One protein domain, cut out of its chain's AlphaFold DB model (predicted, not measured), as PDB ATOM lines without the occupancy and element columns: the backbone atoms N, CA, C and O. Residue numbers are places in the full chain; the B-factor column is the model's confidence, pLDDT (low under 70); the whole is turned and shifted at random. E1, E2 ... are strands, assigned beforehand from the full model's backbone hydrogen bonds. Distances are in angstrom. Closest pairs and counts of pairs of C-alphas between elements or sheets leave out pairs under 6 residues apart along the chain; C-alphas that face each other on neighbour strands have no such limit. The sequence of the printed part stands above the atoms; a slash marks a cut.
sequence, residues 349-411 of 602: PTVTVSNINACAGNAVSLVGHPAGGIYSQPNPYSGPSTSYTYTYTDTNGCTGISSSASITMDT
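What this domain is: This is residues 349 to 411 of the 602 residues of the protein "Ig_7 domain-containing protein" of Filimonas sp (UniProt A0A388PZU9). With little regular structure, the domain is a rod: a small sheet, E1, E5 and E2, toward one end, the hairpin E3 and E4 toward the other, and unnamed residues 360 to 385 running along it and folding back. The 63 printed residues have five strands, E1 to E5 in chain order, and no named helix; the class is all strand, with 20 residues in named elements, under half. The sheet E1, E5, E2 is mixed. The whole is compact, radius of gyration of the C-alphas 12.2 A, spanning 43 by 17 by 13 A.

Where its parts are: E5, residues 405 to 410, measures 16.1 A and ends at C-alpha 410 (44.141, -12.115, 97.371). E1 is residues 356 to 359, E2 386 to 388, E3 390 to 393, E4 399 to 401. C-alpha 356 is at (50.587, -9.219, 89.197).

How they stand to each other: Inner strand E5 is parallel to E1, 17 degrees; N 358 and O 408 are 2.8 A apart. E5 is antiparallel to E2, 150 degrees; N 386 and O 407 are 2.9 A apart. E2 runs on into E3 at 13 degrees. E3 and E4 form an antiparallel hairpin; N 400 and O 392 are 2.9 A apart.

The domain as a whole: The farthest C-alphas, Asn 396 and Thr 411, are 43.6 A apart. The printed part has no cut. The link E1 to E2 is long. No printed residue is under 70 in pLDDT.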
ATOM      1  N   PRO A 349      55.876   1.518  68.875       93.50
ATOM      2  CA  PRO A 349      56.694   0.828  69.858       93.50
ATOM      3  C   PRO A 349      55.965  -0.425  70.359       93.50
ATOM      4  O   PRO A 349      54.746  -0.430  70.532       93.50
ATOM      5  N   THR A 350      56.718  -1.497  70.605       93.94
ATOM      6  CA  THR A 350      56.179  -2.702  71.249       93.94
ATOM      7  C   THR A 350      56.137  -2.467  72.751       93.94
ATOM      8  O   THR A 350      57.176  -2.247  73.365       93.94
ATOM      9  N   VAL A 351      54.938  -2.489  73.332       96.12
ATOM     10  CA  VAL A 351      54.706  -2.150  74.741       96.12
ATOM     11  C   VAL A 351      54.157  -3.369  75.470       96.12
ATOM     12  O   VAL A 351      53.245  -4.028  74.973       96.12
ATOM     13  N   THR A 352      54.703  -3.674  76.646       94.50
ATOM     14  CA  THR A 352      54.358  -4.880  77.415       94.50
ATOM     15  C   THR A 352      54.140  -4.573  78.895       94.50
ATOM     16  O   THR A 352      54.760  -3.668  79.456       94.50
ATOM     17  N   VAL A 353      53.244  -5.348  79.506       95.88
ATOM     18  CA  VAL A 353      52.967  -5.416  80.950       95.88
ATOM     19  C   VAL A 353      52.747  -6.868  81.347       95.88
ATOM     20  O   VAL A 353      52.384  -7.687  80.503       95.88
ATOM     21  N   SER A 354      52.957  -7.175  82.625       92.44
ATOM     22  CA  SER A 354      52.753  -8.516  83.184       92.44
ATOM     23  C   SER A 354      51.616  -8.531  84.200       92.44
ATOM     24  O   SER A 354      51.301  -7.508  84.817       92.44
ATOM     25  N   ASN A 355      51.010  -9.704  84.379       92.69
ATOM     26  CA  ASN A 355      50.056  -9.932  85.459       92.69
ATOM     27  C   ASN A 355      50.772  -9.856  86.813       92.69
ATOM     28  O   ASN A 355      51.940 -10.232  86.917       92.69
ATOM     29  N   ILE A 356      50.068  -9.373  87.834       89.62
ATOM     30  CA  ILE A 356      50.587  -9.219  89.197       89.62
ATOM     31  C   ILE A 356      49.603  -9.865  90.168       89.62
ATOM     32  O   ILE A 356      48.408  -9.577  90.108       89.62
ATOM     33  N   ASN A 357      50.121 -10.680  91.087       86.94
ATOM     34  CA  ASN A 357      49.372 -11.241  92.207       86.94
ATOM     35  C   ASN A 357      49.926 -10.659  93.505       86.94
ATOM     36  O   ASN A 357      51.143 -10.571  93.672       86.94
ATOM     37  N   ALA A 358      49.045 -10.230  94.402       84.56
ATOM     38  CA  ALA A 358      49.425  -9.535  95.620       84.56
ATOM     39  C   ALA A 358      48.395  -9.709  96.733       84.56
ATOM     40  O   ALA A 358      47.245 -10.059  96.492       84.56
ATOM     41  N   CYS A 359      48.804  -9.411  97.961       81.44
ATOM     42  CA  CYS A 359      47.915  -9.444  99.110       81.44
ATOM     43  C   CYS A 359      47.069  -8.176  99.204       81.44
ATOM     44  O   CYS A 359      47.595  -7.061  99.208       81.44
ATOM     45  N   ALA A 360      45.756  -8.352  99.347       80.38
ATOM     46  CA  ALA A 360      44.814  -7.270  99.568       80.38
ATOM     47  C   ALA A 360      45.247  -6.418 100.774       80.38
ATOM     48  O   ALA A 360      45.562  -6.940 101.847       80.38
ATOM     49  N   GLY A 361      45.265  -5.099 100.579       75.38
ATOM     50  CA  GLY A 361      45.727  -4.120 101.568       75.38
ATOM     51  C   GLY A 361      47.180  -3.667 101.389       75.38
ATOM     52  O   GLY A 361      47.520  -2.591 101.873       75.38
ATOM     53  N   ASN A 362      48.007  -4.406 100.639       80.62
ATOM     54  CA  ASN A 362      49.378  -4.000 100.331       80.62
ATOM     55  C   ASN A 362      49.448  -3.242  99.000       80.62
ATOM     56  O   ASN A 362      48.812  -3.616  98.014       80.62
ATOM     57  N   ALA A 363      50.241  -2.170  98.963       86.94
ATOM     58  CA  ALA A 363      50.489  -1.429  97.734       86.94
ATOM     59  C   ALA A 363      51.504  -2.176  96.850       86.94
ATOM     60  O   ALA A 363      52.545  -2.610  97.342       86.94
ATOM     61  N   VAL A 364      51.233  -2.287  95.548       89.50
ATOM     62  CA  VAL A 364      52.115  -2.954  94.579       89.50
ATOM     63  C   VAL A 364      52.614  -2.026  93.490       89.50
ATOM     64  O   VAL A 364      51.867  -1.216  92.942       89.50
ATOM     65  N   SER A 365      53.892  -2.162  93.143       92.25
ATOM     66  CA  SER A 365      54.491  -1.425  92.034       92.25
ATOM     67  C   SER A 365      54.178  -2.096  90.701       92.25
ATOM     68  O   SER A 365      54.476  -3.269  90.492       92.25
ATOM     69  N   LEU A 366      53.606  -1.328  89.778       93.81
ATOM     70  CA  LEU A 366      53.380  -1.764  88.403       93.81
ATOM     71  C   LEU A 366      54.663  -1.572  87.590       93.81
ATOM     72  O   LEU A 366      55.350  -0.555  87.738       93.81
ATOM     73  N   VAL A 367      54.963  -2.527  86.708       91.81
ATOM     74  CA  VAL A 367      56.140  -2.490  85.831       91.81
ATOM     75  C   VAL A 367      55.704  -2.700  84.385       91.81
ATOM     76  O   VAL A 367      55.080  -3.701  84.040       91.81
ATOM     77  N   GLY A 368      56.040  -1.733  83.541       94.06
ATOM     78  CA  GLY A 368      55.824  -1.749  82.104       94.06
ATOM     79  C   GLY A 368      57.137  -1.536  81.364       94.06
ATOM     80  O   GLY A 368      58.074  -0.922  81.880       94.06
ATOM     81  N   HIS A 369      57.201  -2.055  80.145       93.81
ATOM     82  CA  HIS A 369      58.345  -1.885  79.258       93.81
ATOM     83  C   HIS A 369      57.878  -1.385  77.882       93.81
ATOM     84  O   HIS A 369      56.901  -1.937  77.362       93.81
ATOM     85  N   PRO A 370      58.562  -0.398  77.261       95.00
ATOM     86  CA  PRO A 370      59.757   0.326  77.733       95.00
ATOM     87  C   PRO A 370      59.491   1.303  78.889       95.00
ATOM     88  O   PRO A 370      58.359   1.715  79.091       95.00
ATOM     89  N   ALA A 371      60.528   1.693  79.637       91.69
ATOM     90  CA  ALA A 371      60.381   2.601  80.778       91.69
ATOM     91  C   ALA A 371      59.937   4.022  80.365       91.69
ATOM     92  O   ALA A 371      60.267   4.497  79.281       91.69
ATOM     93  N   GLY A 372      59.241   4.725  81.266       90.62
ATOM     94  CA  GLY A 372      58.810   6.122  81.075       90.62
ATOM     95  C   GLY A 372      57.400   6.312  80.501       90.62
ATOM     96  O   GLY A 372      56.988   7.442  80.260       90.62
ATOM     97  N   GLY A 373      56.652   5.230  80.289       94.00
ATOM     98  CA  GLY A 373      55.229   5.266  79.951       94.00
ATOM     99  C   GLY A 373      54.301   5.523  81.145       94.00
ATOM    100  O   GLY A 373      54.732   5.721  82.283       94.00
ATOM    101  N   ILE A 374      52.999   5.485  80.872       95.44
ATOM    102  CA  ILE A 374      51.914   5.810  81.800       95.44
ATOM    103  C   ILE A 374      51.016   4.583  81.973       95.44
ATOM    104  O   ILE A 374      50.615   3.952  80.995       95.44
ATOM    105  N   TYR A 375      50.683   4.255  83.220       97.19
ATOM    106  CA  TYR A 375      49.758   3.172  83.560       97.19
ATOM    107  C   TYR A 375      48.312   3.675  83.581       97.19
ATOM    108  O   TYR A 375      48.045   4.806  83.983       97.19
ATOM    109  N   SER A 376      47.360   2.819  83.203       96.56
ATOM    110  CA  SER A 376      45.925   3.128  83.308       96.56
ATOM    111  C   SER A 376      45.380   3.048  84.741       96.56
ATOM    112  O   SER A 376      44.210   3.343  84.964       96.56
ATOM    113  N   GLN A 377      46.202   2.601  85.692       95.94
ATOM    114  CA  GLN A 377      45.911   2.535  87.123       95.94
ATOM    115  C   GLN A 377      46.996   3.299  87.903       95.94
ATOM    116  O   GLN A 377      48.107   3.454  87.386       95.94
ATOM    117  N   PRO A 378      46.718   3.761  89.138       93.88
ATOM    118  CA  PRO A 378      47.739   4.335  90.014       93.88
ATOM    119  C   PRO A 378      48.924   3.384  90.215       93.88
ATOM    120  O   PRO A 378      48.739   2.173  90.306       93.88
ATOM    121  N   ASN A 379      50.134   3.936  90.305       93.19
ATOM    122  CA  ASN A 379      51.350   3.188  90.610       93.19
ATOM    123  C   ASN A 379      52.132   3.936  91.709       93.19
ATOM    124  O   ASN A 379      52.604   5.042  91.433       93.19
ATOM    125  N   PRO A 380      52.257   3.387  92.933       93.31
ATOM    126  CA  PRO A 380      51.828   2.045  93.340       93.31
ATOM    127  C   PRO A 380      50.298   1.888  93.439       93.31
ATOM    128  O   PRO A 380      49.574   2.851  93.694       93.31
ATOM    129  N   TYR A 381      49.809   0.667  93.209       93.06
ATOM    130  CA  TYR A 381      48.392   0.302  93.204       93.06
ATOM    131  C   TYR A 381      47.981  -0.382  94.514       93.06
ATOM    132  O   TYR A 381      48.652  -1.311  94.946       93.06
ATOM    133  N   SER A 382      46.864   0.023  95.120       89.12
ATOM    134  CA  SER A 382      46.347  -0.545  96.383       89.12
ATOM    135  C   SER A 382      44.834  -0.822  96.368       89.12
ATOM    136  O   SER A 382      44.217  -1.018  97.414       89.12
ATOM    137  N   GLY A 383      44.213  -0.795  95.184       88.62
ATOM    138  CA  GLY A 383      42.784  -1.070  95.013       88.62
ATOM    139  C   GLY A 383      42.451  -2.569  94.968       88.62
ATOM    140  O   GLY A 383      43.330  -3.398  95.186       88.62
ATOM    141  N   PRO A 384      41.187  -2.938  94.683       89.94
ATOM    142  CA  PRO A 384      40.774  -4.333  94.508       89.94
ATOM    143  C   PRO A 384      41.347  -4.956  93.222       89.94
ATOM    144  O   PRO A 384      41.888  -4.257  92.370       89.94
ATOM    145  N   SER A 385      41.175  -6.268  93.038       91.38
ATOM    146  CA  SER A 385      41.540  -6.944  91.784       91.38
ATOM    147  C   SER A 385      40.949  -6.229  90.564       91.38
ATOM    148  O   SER A 385      39.754  -5.933  90.522       91.38
ATOM    149  N   THR A 386      41.781  -5.948  89.563       94.69
ATOM    150  CA  THR A 386      41.390  -5.191  88.368       94.69
ATOM    151  C   THR A 386      42.253  -5.569  87.166       94.69
ATOM    152  O   THR A 386      43.124  -6.431  87.244       94.69
ATOM    153  N   SER A 387      42.022  -4.913  86.034       95.50
ATOM    154  CA  SER A 387      42.930  -4.945  84.893       95.50
ATOM    155  C   SER A 387      43.549  -3.572  84.645       95.50
ATOM    156  O   SER A 387      43.002  -2.527  85.021       95.50
ATOM    157  N   TYR A 388      44.720  -3.573  84.019       96.00
ATOM    158  CA  TYR A 388      45.428  -2.362  83.645       96.00
ATOM    159  C   TYR A 388      46.102  -2.512  82.285       96.00
ATOM    160  O   TYR A 388      46.287  -3.611  81.759       96.00
ATOM    161  N   THR A 389      46.428  -1.369  81.700       97.25
ATOM    162  CA  THR A 389      47.230  -1.241  80.486       97.25
ATOM    163  C   THR A 389      48.346  -0.239  80.743       97.25
ATOM    164  O   THR A 389      48.317   0.538  81.702       97.25
ATOM    165  N   TYR A 390      49.341  -0.273  79.871       97.25
ATOM    166  CA  TYR A 390      50.474   0.637  79.872       97.25
ATOM    167  C   TYR A 390      50.657   1.240  78.492       97.25
ATOM    168  O   TYR A 390      50.666   0.512  77.491       97.25
ATOM    169  N   THR A 391      50.807   2.558  78.472       97.00
ATOM    170  CA  THR A 391      50.936   3.374  77.271       97.00
ATOM    171  C   THR A 391      52.319   3.998  77.244       97.00
ATOM    172  O   THR A 391      52.725   4.643  78.208       97.00
ATOM    173  N   TYR A 392      53.033   3.849  76.133       97.38
ATOM    174  CA  TYR A 392      54.364   4.422  75.946       97.38
ATOM    175  C   TYR A 392      54.442   5.154  74.608       97.38
ATOM    176  O   TYR A 392      53.980   4.638  73.590       97.38
ATOM    177  N   THR A 393      55.045   6.342  74.620       96.06
ATOM    178  CA  THR A 393      55.311   7.144  73.422       96.06
ATOM    179  C   THR A 393      56.816   7.233  73.217       96.06
ATOM    180  O   THR A 393      57.536   7.641  74.128       96.06
ATOM    181  N   ASP A 394      57.285   6.836  72.036       94.62
ATOM    182  CA  ASP A 394      58.706   6.862  71.692       94.62
ATOM    183  C   ASP A 394      59.202   8.276  71.321       94.62
ATOM    184  O   ASP A 394      58.453   9.256  71.302       94.62
ATOM    185  N   THR A 395      60.488   8.393  70.980       93.88
ATOM    186  CA  THR A 395      61.093   9.670  70.559       93.88
ATOM    187  C   THR A 395      60.566  10.195  69.223       93.88
ATOM    188  O   THR A 395      60.799  11.357  68.900       93.88
ATOM    189  N   ASN A 396      59.869   9.366  68.443       92.00
ATOM    190  CA  ASN A 396      59.241   9.752  67.184       92.00
ATOM    191  C   ASN A 396      57.785  10.213  67.368       92.00
ATOM    192  O   ASN A 396      57.110  10.509  66.381       92.00
ATOM    193  N   GLY A 397      57.284  10.252  68.609       93.31
ATOM    194  CA  GLY A 397      55.895  10.583  68.912       93.31
ATOM    195  C   GLY A 397      54.912   9.442  68.630       93.31
ATOM    196  O   GLY A 397      53.704   9.674  68.622       93.31
ATOM    197  N   CYS A 398      55.393   8.216  68.401       95.88
ATOM    198  CA  CYS A 398      54.548   7.053  68.174       95.88
ATOM    199  C   CYS A 398      54.141   6.409  69.494       95.88
ATOM    200  O   CYS A 398      54.982   5.964  70.273       95.88
ATOM    201  N   THR A 399      52.831   6.333  69.728       96.25
ATOM    202  CA  THR A 399      52.254   5.772  70.951       96.25
ATOM    203  C   THR A 399      51.822   4.326  70.741       96.25
ATOM    204  O   THR A 399      50.996   4.039  69.875       96.25
ATOM    205  N   GLY A 400      52.362   3.421  71.553       95.94
ATOM    206  CA  GLY A 400      51.908   2.040  71.679       95.94
ATOM    207  C   GLY A 400      51.157   1.829  72.994       95.94
ATOM    208  O   GLY A 400      51.458   2.472  74.001       95.94
ATOM    209  N   ILE A 401      50.186   0.918  72.985       96.12
ATOM    210  CA  ILE A 401      49.449   0.484  74.176       96.12
ATOM    211  C   ILE A 401      49.623  -1.028  74.280       96.12
ATOM    212  O   ILE A 401      49.430  -1.752  73.303       96.12
ATOM    213  N   SER A 402      50.022  -1.493  75.455       96.06
ATOM    214  CA  SER A 402      50.127  -2.923  75.750       96.06
ATOM    215  C   SER A 402      48.762  -3.617  75.761       96.06
ATOM    216  O   SER A 402      47.716  -2.996  75.958       96.06
ATOM    217  N   SER A 403      48.773  -4.939  75.598       95.44
ATOM    218  CA  SER A 403      47.623  -5.771  75.955       95.44
ATOM    219  C   SER A 403      47.280  -5.616  77.438       95.44
ATOM    220  O   SER A 403      48.157  -5.371  78.264       95.44
ATOM    221  N   SER A 404      46.007  -5.798  77.784       95.06
ATOM    222  CA  SER A 404      45.568  -5.721  79.177       95.06
ATOM    223  C   SER A 404      46.192  -6.834  80.027       95.06
ATOM    224  O   SER A 404      46.184  -7.995  79.617       95.06
ATOM    225  N   ALA A 405      46.708  -6.469  81.200       95.25
ATOM    226  CA  ALA A 405      47.185  -7.383  82.237       95.25
ATOM    227  C   ALA A 405      46.295  -7.295  83.485       95.25
ATOM    228  O   ALA A 405      45.644  -6.274  83.726       95.25
ATOM    229  N   SER A 406      46.267  -8.360  84.285       94.06
ATOM    230  CA  SER A 406      45.494  -8.438  85.527       94.06
ATOM    231  C   SER A 406      46.329  -8.082  86.755       94.06
ATOM    232  O   SER A 406      47.493  -8.462  86.866       94.06
ATOM    233  N   ILE A 407      45.699  -7.392  87.700       92.94
ATOM    234  CA  ILE A 407      46.145  -7.250  89.084       92.94
ATOM    235  C   ILE A 407      45.179  -8.078  89.930       92.94
ATOM    236  O   ILE A 407      43.981  -7.785  89.953       92.94
ATOM    237  N   THR A 408      45.683  -9.097  90.611       88.81
ATOM    238  CA  THR A 408      44.904  -9.987  91.474       88.81
ATOM    239  C   THR A 408      45.285  -9.735  92.929       88.81
ATOM    240  O   THR A 408      46.443  -9.894  93.301       88.81
ATOM    241  N   MET A 409      44.310  -9.300  93.727       84.25
ATOM    242  CA  MET A 409      44.434  -9.009  95.154       84.25
ATOM    243  C   MET A 409      43.763 -10.113  95.970       84.25
ATOM    244  O   MET A 409      42.533 -10.184  96.027       84.25
ATOM    245  N   ASP A 410      44.575 -10.952  96.603       79.62
ATOM    246  CA  ASP A 410      44.141 -12.115  97.371       79.62
ATOM    247  C   ASP A 410      44.000 -11.793  98.865       79.62
ATOM    248  O   ASP A 410      44.669 -10.913  99.410       79.62
ATOM    249  N   THR A 411      43.122 -12.509  99.566       72.44
ATOM    250  CA  THR A 411      43.029 -12.413 101.029       72.44
ATOM    251  C   THR A 411      44.215 -13.130 101.670       72.44
ATOM    252  O   THR A 411      44.340 -14.342 101.516       72.44
TER     253      THR A 411